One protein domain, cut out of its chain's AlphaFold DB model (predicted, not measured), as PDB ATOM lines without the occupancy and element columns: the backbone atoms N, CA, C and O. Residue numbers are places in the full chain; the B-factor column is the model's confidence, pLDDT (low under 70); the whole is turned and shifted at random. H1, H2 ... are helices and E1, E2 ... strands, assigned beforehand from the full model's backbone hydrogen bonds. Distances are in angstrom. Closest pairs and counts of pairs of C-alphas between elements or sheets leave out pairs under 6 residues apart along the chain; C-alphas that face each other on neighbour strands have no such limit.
ATOM      1  N   ILE A 287      13.539 -14.282 -27.175       83.25
ATOM      2  CA  ILE A 287      12.364 -14.907 -26.558       83.25
ATOM      3  C   ILE A 287      11.733 -15.849 -27.569       83.25
ATOM      4  O   ILE A 287      11.419 -15.442 -28.687       83.25
ATOM      5  N   VAL A 288      11.531 -17.097 -27.156       79.31
ATOM      6  CA  VAL A 288      10.882 -18.118 -27.976       79.31
ATOM      7  C   VAL A 288       9.624 -18.631 -27.286       79.31
ATOM      8  O   VAL A 288       9.598 -18.814 -26.071       79.31
ATOM      9  N   GLU A 289       8.575 -18.858 -28.074       76.62
ATOM     10  CA  GLU A 289       7.254 -19.281 -27.602       76.62
ATOM     11  C   GLU A 289       7.123 -20.809 -27.709       76.62
ATOM     12  O   GLU A 289       7.412 -21.406 -28.751       76.62
ATOM     13  N   ARG A 290       6.645 -21.457 -26.642       75.38
ATOM     14  CA  ARG A 290       6.532 -22.918 -26.506       75.38
ATOM     15  C   ARG A 290       5.702 -23.572 -27.614       75.38
ATOM     16  O   ARG A 290       5.956 -24.734 -27.940       75.38
ATOM     17  N   VAL A 291       4.741 -22.844 -28.184       69.81
ATOM     18  CA  VAL A 291       3.773 -23.318 -29.192       69.81
ATOM     19  C   VAL A 291       4.411 -23.723 -30.530       69.81
ATOM     20  O   VAL A 291       3.817 -24.486 -31.287       69.81
ATOM     21  N   TYR A 292       5.632 -23.264 -30.826       71.44
ATOM     22  CA  TYR A 292       6.333 -23.572 -32.084       71.44
ATOM     23  C   TYR A 292       7.281 -24.774 -32.004       71.44
ATOM     24  O   TYR A 292       7.924 -25.133 -32.993       71.44
ATOM     25  N   TYR A 293       7.390 -25.395 -30.832       71.50
ATOM     26  CA  TYR A 293       8.362 -26.451 -30.579       71.50
ATOM     27  C   TYR A 293       7.671 -27.718 -30.107       71.50
ATOM     28  O   TYR A 293       6.677 -27.688 -29.378       71.50
ATOM     29  N   ASN A 294       8.213 -28.873 -30.476       65.44
ATOM     30  CA  ASN A 294       7.889 -30.085 -29.738       65.44
ATOM     31  C   ASN A 294       8.664 -30.122 -28.407       65.44
ATOM     32  O   ASN A 294       9.516 -29.280 -28.121       65.44
ATOM     33  N   ARG A 295       8.331 -31.091 -27.550       67.81
ATOM     34  CA  ARG A 295       8.934 -31.208 -26.217       67.81
ATOM     35  C   ARG A 295      10.449 -31.415 -26.274       67.81
ATOM     36  O   ARG A 295      11.173 -30.808 -25.493       67.81
ATOM     37  N   ALA A 296      10.911 -32.273 -27.176       67.69
ATOM     38  CA  ALA A 296      12.320 -32.630 -27.276       67.69
ATOM     39  C   ALA A 296      13.173 -31.426 -27.675       67.69
ATOM     40  O   ALA A 296      14.216 -31.176 -27.075       67.69
ATOM     41  N   GLU A 297      12.691 -30.650 -28.644       74.62
ATOM     42  CA  GLU A 297      13.331 -29.410 -29.074       74.62
ATOM     43  C   GLU A 297      13.361 -28.377 -27.946       74.62
ATOM     44  O   GLU A 297      14.409 -27.791 -27.682       74.62
ATOM     45  N   TRP A 298      12.240 -28.194 -27.241       77.75
ATOM     46  CA  TRP A 298      12.141 -27.258 -26.120       77.75
ATOM     47  C   TRP A 298      13.139 -27.575 -25.000       77.75
ATOM     48  O   TRP A 298      13.928 -26.718 -24.599       77.75
ATOM     49  N   ASP A 299      13.171 -28.832 -24.550       78.38
ATOM     50  CA  ASP A 299      14.099 -29.280 -23.511       78.38
ATOM     51  C   ASP A 299      15.557 -29.174 -23.976       78.38
ATOM     52  O   ASP A 299      16.429 -28.801 -23.188       78.38
ATOM     53  N   ALA A 300      15.840 -29.485 -25.244       80.06
ATOM     54  CA  ALA A 300      17.181 -29.380 -25.808       80.06
ATOM     55  C   ALA A 300      17.680 -27.928 -25.841       80.06
ATOM     56  O   ALA A 300      18.832 -27.682 -25.474       80.06
ATOM     57  N   MET A 301      16.824 -26.965 -26.209       84.69
ATOM     58  CA  MET A 301      17.167 -25.539 -26.177       84.69
ATOM     59  C   MET A 301      17.532 -25.087 -24.760       84.69
ATOM     60  O   MET A 301      18.598 -24.506 -24.555       84.69
ATOM     61  N   ILE A 302      16.710 -25.429 -23.763       89.38
ATOM     62  CA  ILE A 302      16.976 -25.070 -22.363       89.38
ATOM     63  C   ILE A 302      18.276 -25.729 -21.876       89.38
ATOM     64  O   ILE A 302      19.139 -25.062 -21.307       89.38
ATOM     65  N   ARG A 303      18.491 -27.026 -22.146       88.94
ATOM     66  CA  ARG A 303      19.738 -27.721 -21.762       88.94
ATOM     67  C   ARG A 303      20.976 -27.120 -22.416       88.94
ATOM     68  O   ARG A 303      22.027 -27.088 -21.777       88.94
ATOM     69  N   LYS A 304      20.875 -26.661 -23.665       88.44
ATOM     70  CA  LYS A 304      21.972 -26.006 -24.387       88.44
ATOM     71  C   LYS A 304      22.361 -24.684 -23.726       88.44
ATOM     72  O   LYS A 304      23.551 -24.447 -23.526       88.44
ATOM     73  N   GLU A 305      21.385 -23.870 -23.329       90.69
ATOM     74  CA  GLU A 305      21.632 -22.636 -22.569       90.69
ATOM     75  C   GLU A 305      22.304 -22.923 -21.226       90.69
ATOM     76  O   GLU A 305      23.368 -22.374 -20.923       90.69
ATOM     77  N   LEU A 306      21.744 -23.861 -20.463       94.38
ATOM     78  CA  LEU A 306      22.266 -24.244 -19.154       94.38
ATOM     79  C   LEU A 306      23.679 -24.837 -19.249       94.38
ATOM     80  O   LEU A 306      24.548 -24.477 -18.457       94.38
ATOM     81  N   SER A 307      23.948 -25.680 -20.254       91.94
ATOM     82  CA  SER A 307      25.287 -26.232 -20.534       91.94
ATOM     83  C   SER A 307      26.304 -25.150 -20.883       91.94
ATOM     84  O   SER A 307      27.483 -25.282 -20.564       91.94
ATOM     85  N   ALA A 308      25.855 -24.063 -21.511       90.19
ATOM     86  CA  ALA A 308      26.672 -22.888 -21.787       90.19
ATOM     87  C   ALA A 308      26.757 -21.919 -20.588       90.19
ATOM     88  O   ALA A 308      27.300 -20.819 -20.707       90.19
ATOM     89  N   GLY A 309      26.224 -22.311 -19.426       92.88
ATOM     90  CA  GLY A 309      26.246 -21.530 -18.197       92.88
ATOM     91  C   GLY A 309      25.273 -20.351 -18.195       92.88
ATOM     92  O   GLY A 309      25.491 -19.410 -17.431       92.88
ATOM     93  N   ARG A 310      24.227 -20.349 -19.027       94.31
ATOM     94  CA  ARG A 310      23.226 -19.275 -19.100       94.31
ATOM     95  C   ARG A 310      21.905 -19.732 -18.460       94.31
ATOM     96  O   ARG A 310      21.284 -20.649 -18.986       94.31
ATOM     97  N   PRO A 311      21.485 -19.143 -17.321       96.50
ATOM     98  CA  PRO A 311      20.155 -19.382 -16.763       96.50
ATOM     99  C   PRO A 311      19.059 -18.878 -17.707       96.50
ATOM    100  O   PRO A 311      19.246 -17.867 -18.386       96.50
ATOM    101  N   VAL A 312      17.911 -19.546 -17.692       95.12
ATOM    102  CA  VAL A 312      16.752 -19.256 -18.539       95.12
ATOM    103  C   VAL A 312      15.634 -18.673 -17.678       95.12
ATOM    104  O   VAL A 312      15.258 -19.260 -16.663       95.12
ATOM    105  N   ILE A 313      15.086 -17.525 -18.080       94.94
ATOM    106  CA  ILE A 313      13.817 -17.032 -17.522       94.94
ATOM    107  C   ILE A 313      12.697 -17.767 -18.248       94.94
ATOM    108  O   ILE A 313      12.700 -17.805 -19.476       94.94
ATOM    109  N   TYR A 314      11.776 -18.354 -17.492       90.25
ATOM    110  CA  TYR A 314      10.623 -19.083 -18.003       90.25
ATOM    111  C   TYR A 314       9.356 -18.372 -17.539       90.25
ATOM    112  O   TYR A 314       9.217 -18.093 -16.344       90.25
ATOM    113  N   SER A 315       8.434 -18.118 -18.460       82.44
ATOM    114  CA  SER A 315       7.145 -17.492 -18.168       82.44
ATOM    115  C   SER A 315       5.985 -18.367 -18.634       82.44
ATOM    116  O   SER A 315       6.134 -19.206 -19.522       82.44
ATOM    117  N   GLY A 316       4.817 -18.160 -18.034       70.31
ATOM    118  CA  GLY A 316       3.554 -18.730 -18.486       70.31
ATOM    119  C   GLY A 316       2.361 -17.971 -17.913       70.31
ATOM    120  O   GLY A 316       2.491 -17.202 -16.956       70.31
ATOM    121  N   TYR A 317       1.183 -18.201 -18.481       57.19
ATOM    122  CA  TYR A 317      -0.037 -17.455 -18.188       57.19
ATOM    123  C   TYR A 317      -1.206 -18.370 -17.816       57.19
ATOM    124  O   TYR A 317      -1.298 -19.515 -18.252       57.19
ATOM    125  N   SER A 318      -2.075 -17.865 -16.943       51.03
ATOM    126  CA  SER A 318      -3.295 -18.505 -16.448       51.03
ATOM    127  C   SER A 318      -4.453 -17.511 -16.514       51.03
ATOM    128  O   SER A 318      -4.240 -16.301 -16.612       51.03
ATOM    129  N   MET A 319      -5.680 -17.995 -16.319       42.28
ATOM    130  CA  MET A 319      -6.877 -17.149 -16.210       42.28
ATOM    131  C   MET A 319      -6.836 -16.130 -15.053       42.28
ATOM    132  O   MET A 319      -7.621 -15.185 -15.037       42.28
ATOM    133  N   SER A 320      -5.948 -16.319 -14.071       44.69
ATOM    134  CA  SER A 320      -5.790 -15.447 -12.898       44.69
ATOM    135  C   SER A 320      -4.564 -14.523 -12.963       44.69
ATOM    136  O   SER A 320      -4.358 -13.740 -12.039       44.69
ATOM    137  N   GLY A 321      -3.747 -14.602 -14.022       54.41
ATOM    138  CA  GLY A 321      -2.511 -13.822 -14.182       54.41
ATOM    139  C   GLY A 321      -1.371 -14.623 -14.816       54.41
ATOM    140  O   GLY A 321      -1.533 -15.808 -15.107       54.41
ATOM    141  N   GLY A 322      -0.217 -13.985 -15.027       61.16
ATOM    142  CA  GLY A 322       1.024 -14.629 -15.481       61.16
ATOM    143  C   GLY A 322       2.036 -14.834 -14.354       61.16
ATOM    144  O   GLY A 322       1.991 -14.137 -13.341       61.16
ATOM    145  N   HIS A 323       2.964 -15.769 -14.538       75.50
ATOM    146  CA  HIS A 323       4.058 -16.023 -13.605       75.50
ATOM    147  C   HIS A 323       5.370 -16.252 -14.353       75.50
ATOM    148  O   HIS A 323       5.383 -16.851 -15.425       75.50
ATOM    149  N   ALA A 324       6.467 -15.784 -13.760       85.81
ATOM    150  CA  ALA A 324       7.817 -15.966 -14.270       85.81
ATOM    151  C   ALA A 324       8.721 -16.534 -13.171       85.81
ATOM    152  O   ALA A 324       8.665 -16.092 -12.022       85.81
ATOM    153  N   PHE A 325       9.563 -17.494 -13.537       90.19
ATOM    154  CA  PHE A 325      10.532 -18.156 -12.663       90.19
ATOM    155  C   PHE A 325      11.837 -18.411 -13.425       90.19
ATOM    156  O   PHE A 325      11.937 -18.159 -14.627       90.19
ATOM    157  N   VAL A 326      12.869 -18.889 -12.728       96.56
ATOM    158  CA  VAL A 326      14.175 -19.152 -13.344       96.56
ATOM    159  C   VAL A 326      14.434 -20.650 -13.409       96.56
ATOM    160  O   VAL A 326      14.377 -21.340 -12.395       96.56
ATOM    161  N   CYS A 327      14.772 -21.138 -14.599       96.19
ATOM    162  CA  CYS A 327      15.375 -22.445 -14.799       96.19
ATOM    163  C   CYS A 327      16.894 -22.276 -14.910       96.19
ATOM    164  O   CYS A 327      17.389 -21.597 -15.809       96.19
ATOM    165  N   ASP A 328      17.650 -22.853 -13.981       97.56
ATOM    166  CA  ASP A 328      19.087 -22.587 -13.849       97.56
ATOM    167  C   ASP A 328      19.942 -23.846 -13.668       97.56
ATOM    168  O   ASP A 328      21.119 -23.741 -13.341       97.56
ATOM    169  N   GLY A 329      19.403 -25.038 -13.919       96.00
ATOM    170  CA  GLY A 329      20.179 -26.277 -13.906       96.00
ATOM    171  C   GLY A 329      19.379 -27.476 -14.402       96.00
ATOM    172  O   GLY A 329      18.178 -27.377 -14.639       96.00
ATOM    173  N   TYR A 330      20.035 -28.623 -14.556       92.81
ATOM    174  CA  TYR A 330      19.372 -29.901 -14.828       92.81
ATOM    175  C   TYR A 330      20.206 -31.081 -14.322       92.81
ATOM    176  O   TYR A 330      21.416 -30.964 -14.138       92.81
ATOM    177  N   ASN A 331      19.575 -32.227 -14.083       88.31
ATOM    178  CA  ASN A 331      20.258 -33.438 -13.619       88.31
ATOM    179  C   ASN A 331      20.269 -34.562 -14.668       88.31
ATOM    180  O   ASN A 331      19.648 -34.445 -15.730       88.31
ATOM    181  N   ALA A 332      20.997 -35.640 -14.358       83.75
ATOM    182  CA  ALA A 332      21.178 -36.799 -15.235       83.75
ATOM    183  C   ALA A 332      19.873 -37.569 -15.466       83.75
ATOM    184  O   ALA A 332      19.708 -38.233 -16.484       83.75
ATOM    185  N   GLU A 333      18.915 -37.435 -14.551       76.38
ATOM    186  CA  GLU A 333      17.579 -37.990 -14.701       76.38
ATOM    187  C   GLU A 333      16.722 -37.147 -15.658       76.38
ATOM    188  O   GLU A 333      15.624 -37.551 -16.030       76.38
ATOM    189  N   GLY A 334      17.184 -35.962 -16.053       76.75
ATOM    190  CA  GLY A 334      16.498 -35.085 -16.984       76.75
ATOM    191  C   GLY A 334      15.525 -34.090 -16.348       76.75
ATOM    192  O   GLY A 334      14.812 -33.422 -17.089       76.75
ATOM    193  N   LEU A 335      15.510 -33.943 -15.019       86.25
ATOM    194  CA  LEU A 335      14.745 -32.891 -14.338       86.25
ATOM    195  C   LEU A 335      15.497 -31.559 -14.402       86.25
ATOM    196  O   LEU A 335      16.730 -31.540 -14.375       86.25
ATOM    197  N   PHE A 336      14.757 -30.457 -14.419       91.62
ATOM    198  CA  PHE A 336      15.290 -29.099 -14.451       91.62
ATOM    199  C   PHE A 336      15.221 -28.467 -13.066       91.62
ATOM    200  O   PHE A 336      14.202 -28.577 -12.394       91.62
ATOM    201  N   HIS A 337      16.293 -27.807 -12.634       95.81
ATOM    202  CA  HIS A 337      16.275 -27.032 -11.401       95.81
ATOM    203  C   HIS A 337      15.525 -25.721 -11.624       95.81
ATOM    204  O   HIS A 337      15.823 -24.992 -12.575       95.81
ATOM    205  N   ILE A 338      14.563 -25.446 -10.746       94.44
ATOM    206  CA  ILE A 338      13.685 -24.287 -10.790       94.44
ATOM    207  C   ILE A 338      13.842 -23.463  -9.514       94.44
ATOM    208  O   ILE A 338      13.743 -23.973  -8.394       94.44
ATOM    209  N   ASN A 339      14.047 -22.165  -9.710       94.88
ATOM    210  CA  ASN A 339      13.976 -21.141  -8.685       94.88
ATOM    211  C   ASN A 339      12.673 -20.354  -8.853       94.88
ATOM    212  O   ASN A 339      12.521 -19.594  -9.810       94.88
ATOM    213  N   TRP A 340      11.737 -20.534  -7.918       88.81
ATOM    214  CA  TRP A 340      10.379 -19.982  -8.008       88.81
ATOM    215  C   TRP A 340      10.281 -18.487  -7.680       88.81
ATOM    216  O   TRP A 340       9.185 -17.934  -7.690       88.81
ATOM    217  N   GLY A 341      11.388 -17.834  -7.303       89.44
ATOM    218  CA  GLY A 341      11.358 -16.435  -6.861       89.44
ATOM    219  C   GLY A 341      10.555 -16.226  -5.569       89.44
ATOM    220  O   GLY A 341       9.917 -15.189  -5.396       89.44
ATOM    221  N   TRP A 342      10.554 -17.227  -4.677       86.69
ATOM    222  CA  TRP A 342       9.789 -17.240  -3.420       86.69
ATOM    223  C   TRP A 342      10.686 -17.479  -2.201       86.69
ATOM    224  O   TRP A 342      10.493 -18.406  -1.407       86.69
ATOM    225  N   ASP A 343      11.746 -16.680  -2.076       87.00
ATOM    226  CA  ASP A 343      12.691 -16.754  -0.954       87.00
ATOM    227  C   ASP A 343      13.321 -18.147  -0.768       87.00
ATOM    228  O   ASP A 343      13.519 -18.622   0.358       87.00
ATOM    229  N   GLY A 344      13.566 -18.844  -1.879       87.06
ATOM    230  CA  GLY A 344      14.127 -20.198  -1.897       87.06
ATOM    231  C   GLY A 344      13.168 -21.308  -1.464       87.06
ATOM    232  O   GLY A 344      13.587 -22.460  -1.385       87.06
ATOM    233  N   SER A 345      11.907 -20.983  -1.158       85.56
ATOM    234  CA  SER A 345      10.918 -21.976  -0.743       85.56
ATOM    235  C   SER A 345      10.677 -22.983  -1.865       85.56
ATOM    236  O   SER A 345      10.246 -22.602  -2.950       85.56
ATOM    237  N   LEU A 346      10.964 -24.260  -1.590       87.25
ATOM    238  CA  LEU A 346      10.762 -25.390  -2.504       87.25
ATOM    239  C   LEU A 346      11.427 -25.225  -3.884       87.25
ATOM    240  O   LEU A 346      10.973 -25.813  -4.867       87.25
ATOM    241  N   ASN A 347      12.527 -24.466  -3.958       91.50
ATOM    242  CA  ASN A 347      13.433 -24.536  -5.103       91.50
ATOM    243  C   ASN A 347      13.976 -25.966  -5.216       91.50
ATOM    244  O   ASN A 347      14.362 -26.578  -4.215       91.50
ATOM    245  N   GLY A 348      13.992 -26.510  -6.426       92.19
ATOM    246  CA  GLY A 348      14.218 -27.936  -6.608       92.19
ATOM    247  C   GLY A 348      14.229 -28.359  -8.063       92.19
ATOM    248  O   GLY A 348      14.142 -27.532  -8.962       92.19
ATOM    249  N   TYR A 349      14.354 -29.658  -8.291       92.50
ATOM    250  CA  TYR A 349      14.381 -30.264  -9.612       92.50
ATOM    251  C   TYR A 349      13.002 -30.791  -9.981       92.50
ATOM    252  O   TYR A 349      12.497 -31.699  -9.331       92.50
ATOM    253  N   PHE A 350      12.424 -30.281 -11.058       87.69
ATOM    254  CA  PHE A 350      11.089 -30.634 -11.522       87.69
ATOM    255  C   PHE A 350      11.131 -31.012 -13.001       87.69
ATOM    256  O   PHE A 350      11.941 -30.497 -13.776       87.69
ATOM    257  N   ALA A 351      10.266 -31.930 -13.416       81.38
ATOM    258  CA  ALA A 351      10.011 -32.143 -14.829       81.38
ATOM    259  C   ALA A 351       9.299 -30.894 -15.357       81.38
ATOM    260  O   ALA A 351       8.234 -30.561 -14.851       81.38
ATOM    261  N   LEU A 352       9.838 -30.184 -16.351       74.12
ATOM    262  CA  LEU A 352       9.047 -29.159 -17.047       74.12
ATOM    263  C   LEU A 352       7.809 -29.872 -17.598       74.12
ATOM    264  O   LEU A 352       7.987 -30.898 -18.254       74.12
ATOM    265  N   ALA A 353       6.605 -29.422 -17.223       54.72
ATOM    266  CA  ALA A 353       5.367 -30.206 -17.277       54.72
ATOM    267  C   ALA A 353       5.316 -31.193 -18.469       54.72
ATOM    268  O   ALA A 353       5.206 -30.827 -19.640       54.72
ATOM    269  N   GLU A 354       5.509 -32.469 -18.138       47.91
ATOM    270  CA  GLU A 354       4.992 -33.649 -18.842       47.91
ATOM    271  C   GLU A 354       3.462 -33.480 -18.917       47.91
ATOM    272  O   GLU A 354       2.931 -32.860 -18.000       47.91
ATOM    273  N   LEU A 355       2.643 -33.902 -19.895       39.50
ATOM    274  CA  LEU A 355       2.714 -34.713 -21.120       39.50
ATOM    275  C   LEU A 355       1.469 -34.367 -21.976       39.50
ATOM    276  O   LEU A 355       0.357 -34.780 -21.648       39.50
ATOM    277  N   ASN A 356       1.660 -33.733 -23.134       33.66
ATOM    278  CA  ASN A 356       0.938 -34.233 -24.300       33.66
ATOM    279  C   ASN A 356       1.728 -35.432 -24.816       33.66
ATOM    280  O   ASN A 356       2.929 -35.339 -25.067       33.66
ATOM    281  N   SER A 357       1.068 -36.587 -24.800       30.44
ATOM    282  CA  SER A 357       0.809 -37.398 -25.982       30.44
ATOM    283  C   SER A 357       1.814 -37.240 -27.146       30.44
ATOM    284  O   SER A 357       2.153 -36.134 -27.536       30.44
ATOM    285  N   ALA A 358       2.228 -38.330 -27.801       31.20
ATOM    286  CA  ALA A 358       2.849 -38.268 -29.133       31.20
ATOM    287  C   ALA A 358       2.016 -37.437 -30.141       31.20
ATOM    288  O   ALA A 358       2.545 -37.027 -31.165       31.20
ATOM    289  N   VAL A 359       0.766 -37.095 -29.799       36.25
ATOM    290  CA  VAL A 359       0.052 -35.911 -30.289       36.25
ATOM    291  C   VAL A 359       0.453 -34.657 -29.483       36.25
ATOM    292  O   VAL A 359      -0.228 -34.145 -28.603       36.25
ATOM    293  N   GLU A 360       1.699 -34.266 -29.690       44.34
ATOM    294  CA  GLU A 360       2.122 -32.973 -30.195       44.34
ATOM    295  C   GLU A 360       1.568 -31.626 -29.660       44.34
ATOM    296  O   GLU A 360       2.066 -30.623 -30.154       44.34
ATOM    297  N   HIS A 361       0.699 -31.479 -28.656       37.94
ATOM    298  CA  HIS A 361       0.154 -30.137 -28.332       37.94
ATOM    299  C   HIS A 361       0.814 -29.449 -27.125       37.94
ATOM    300  O   HIS A 361       0.992 -30.016 -26.054       37.94
ATOM    301  N   ALA A 362       1.252 -28.205 -27.283       34.84
ATOM    302  CA  ALA A 362       1.862 -27.436 -26.209       34.84
ATOM    303  C   ALA A 362       0.957 -26.262 -25.839       34.84
ATOM    304  O   ALA A 362       0.522 -25.547 -26.734       34.84
ATOM    305  N   GLY A 363       0.723 -26.049 -24.541       40.22
ATOM    306  CA  GLY A 363       0.060 -24.842 -24.048       40.22
ATOM    307  C   GLY A 363      -1.444 -24.938 -23.759       40.22
ATOM    308  O   GLY A 363      -2.132 -23.929 -23.868       40.22
ATOM    309  N   GLU A 364      -1.974 -26.118 -23.419       37.53
ATOM    310  CA  GLU A 364      -3.401 -26.251 -23.091       37.53
ATOM    311  C   GLU A 364      -3.782 -25.481 -21.805       37.53
ATOM    312  O   GLU A 364      -3.155 -25.681 -20.757       37.53
ATOM    313  N   PRO A 365      -4.796 -24.596 -21.863       38.81
ATOM    314  CA  PRO A 365      -5.345 -23.915 -20.691       38.81
ATOM    315  C   PRO A 365      -6.079 -24.904 -19.793       38.81
ATOM    316  O   PRO A 365      -6.849 -25.732 -20.263       38.81
ATOM    317  N   THR A 366      -5.953 -24.709 -18.484       39.91
ATOM    318  CA  THR A 366      -6.734 -25.462 -17.496       39.91
ATOM    319  C   THR A 366      -7.767 -24.563 -16.828       39.91
ATOM    320  O   THR A 366      -7.543 -23.362 -16.666       39.91
ATOM    321  N   ASP A 367      -8.825 -25.170 -16.305       37.88
ATOM    322  CA  ASP A 367      -9.878 -24.546 -15.496       37.88
ATOM    323  C   ASP A 367      -9.462 -24.205 -14.043       37.88
ATOM    324  O   ASP A 367     -10.301 -23.815 -13.225       37.88
ATOM    325  N   ALA A 368      -8.191 -24.409 -13.678       38.59
ATOM    326  CA  ALA A 368      -7.676 -24.174 -12.335       38.59
ATOM    327  C   ALA A 368      -7.045 -22.776 -12.196       38.59
ATOM    328  O   ALA A 368      -6.133 -22.412 -12.944       38.59
ATOM    329  N   GLU A 369      -7.492 -22.008 -11.192       35.41
ATOM    330  CA  GLU A 369      -6.801 -20.784 -10.759       35.41
ATOM    331  C   GLU A 369      -5.317 -21.093 -10.499       35.41
ATOM    332  O   GLU A 369      -4.987 -22.042  -9.788       35.41
ATOM    333  N   GLY A 370      -4.425 -20.294 -11.090       36.84
ATOM    334  CA  GLY A 370      -2.977 -20.464 -10.968       36.84
ATOM    335  C   GLY A 370      -2.338 -21.463 -11.933       36.84
ATOM    336  O   GLY A 370      -1.190 -21.821 -11.717       36.84
ATOM    337  N   SER A 371      -3.021 -21.925 -12.987       41.94
ATOM    338  CA  SER A 371      -2.394 -22.797 -13.984       41.94
ATOM    339  C   SER A 371      -1.762 -22.031 -15.155       41.94
ATOM    340  O   SER A 371      -2.428 -21.722 -16.140       41.94
ATOM    341  N   PHE A 372      -0.482 -21.672 -15.032       49.53
ATOM    342  CA  PHE A 372       0.332 -20.928 -16.006       49.53
ATOM    343  C   PHE A 372       0.745 -21.723 -17.269       49.53
ATOM    344  O   PHE A 372       1.882 -21.639 -17.737       49.53
ATOM    345  N   ASN A 373      -0.146 -22.557 -17.809       51.69
ATOM    346  CA  ASN A 373       0.155 -23.396 -18.974       51.69
ATOM    347  C   ASN A 373       0.049 -22.667 -20.316       51.69
ATOM    348  O   ASN A 373       0.426 -23.242 -21.329       51.69
ATOM    349  N   LEU A 374      -0.412 -21.417 -20.331       52.28
ATOM    350  CA  LEU A 374      -0.671 -20.654 -21.551       52.28
ATOM    351  C   LEU A 374       0.500 -19.764 -21.919       52.28
ATOM    352  O   LEU A 374       1.226 -19.319 -21.032       52.28
ATOM    353  N   ASP A 375       0.652 -19.497 -23.218       61.91
ATOM    354  CA  ASP A 375       1.647 -18.574 -23.779       61.91
ATOM    355  C   ASP A 375       3.022 -18.722 -23.115       61.91
ATOM    356  O   ASP A 375       3.673 -17.745 -22.751       61.91
ATOM    357  N   GLN A 376       3.435 -19.975 -22.896       73.88
ATOM    358  CA  GLN A 376       4.715 -20.244 -22.267       73.88
ATOM    359  C   GLN A 376       5.832 -19.724 -23.161       73.88
ATOM    360  O   GLN A 376       5.891 -20.041 -24.352       73.88
ATOM    361  N   ASP A 377       6.748 -18.985 -22.560       80.31
ATOM    362  CA  ASP A 377       7.923 -18.460 -23.228       80.31
ATOM    363  C   ASP A 377       9.173 -18.697 -22.387       80.31
ATOM    364  O   ASP A 377       9.120 -18.860 -21.164       80.31
ATOM    365  N   ILE A 378      10.308 -18.769 -23.074       87.62
ATOM    366  CA  ILE A 378      11.619 -18.755 -22.437       87.62
ATOM    367  C   ILE A 378      12.489 -17.685 -23.062       87.62
ATOM    368  O   ILE A 378      12.436 -17.432 -24.268       87.62
ATOM    369  N   VAL A 379      13.343 -17.109 -22.226       90.50
ATOM    370  CA  VAL A 379      14.359 -16.155 -22.647       90.50
ATOM    371  C   VAL A 379      15.714 -16.856 -22.732       90.50
ATOM    372  O   VAL A 379      16.265 -17.301 -21.722       90.50
ATOM    373  N   LEU A 380      16.243 -16.949 -23.948       88.81
ATOM    374  CA  LEU A 380      17.527 -17.564 -24.282       88.81
ATOM    375  C   LEU A 380      18.616 -16.493 -24.407       88.81
ATOM    376  O   LEU A 380      18.333 -15.343 -24.729       88.81
ATOM    377  N   GLY A 381      19.881 -16.865 -24.211       88.12
ATOM    378  CA  GLY A 381      21.024 -16.001 -24.506       88.12
ATOM    379  C   GLY A 381      21.308 -14.916 -23.465       88.12
ATOM    380  O   GLY A 381      22.075 -14.001 -23.753       88.12
TER     381      GLY A 381
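What this domain is: This is residues 287 to 381 of the 953 residues of the protein "Peptidase C10, streptopain" of gut metagenome (UniProt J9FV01). What is the shape? A strongly twisted sheet of six antiparallel strands has one helix, H1, over one face, and a long loop, residues 351 to 373, runs from E5 back to E6. How is it made up? The printed part has 95 residues, in chain order E1 H1 E2 E3 E4 E5 E6, and the sheet's order is E1 E6 E2 E3 E4 E5. The class is mixed, under half of the residues are in named elements, and the whole is compact, with a radius of gyration of the C-alphas of 13.0 A and spans of 35 by 34 by 25 A.

Where its parts are: Where does it start? E1, residues 287 to 289, begins at C-alpha 287 (12.364, -14.907, -26.558); H1, residues 295 to 307, is 18.0 A long. Which strands follow? E2 is residues 312 to 318, 20.2 A; E3, 321 to 330, 27.2 A; E4, 336 to 339; E5, 348 to 350. Where is the last? E6, residues 374 to 380, 18.7 A, ends at C-alpha 380 (17.527, -17.564, -24.282).

How they stand to each other: How do the first parts connect? E1, H1 and E2 form a split strand-helix-strand unit, two same-way strands with E6 between them, its crossover right-handed. N 288 and O 378 of E1 and E6 are 3.0 A apart, N 315 and O 377 of E2 and E6 2.9 A. What follows? E2 E3 E4 E5 is a meander, each strand the antiparallel neighbour of the one before, in three hairpins: N 314 to O 325 is 2.9 A, N 339 to O 326 2.8 A, N 350 to O 336 2.8 A. Where is H1? It is on the sheet, its closest C-alphas to E3 those of Leu 306 and Gly 329, 6.0 A; every O i to N i+4 pair in H1 is within hydrogen-bond range.

The domain as a whole: How large is it? The two farthest C-alphas, of Asp 343 and Val 359, are 37.2 A apart. Is it whole and sure? The printed part has no cut, the link E5 to E6 is long, and pLDDT is under 70 in 33 residues, among them 353 to 375.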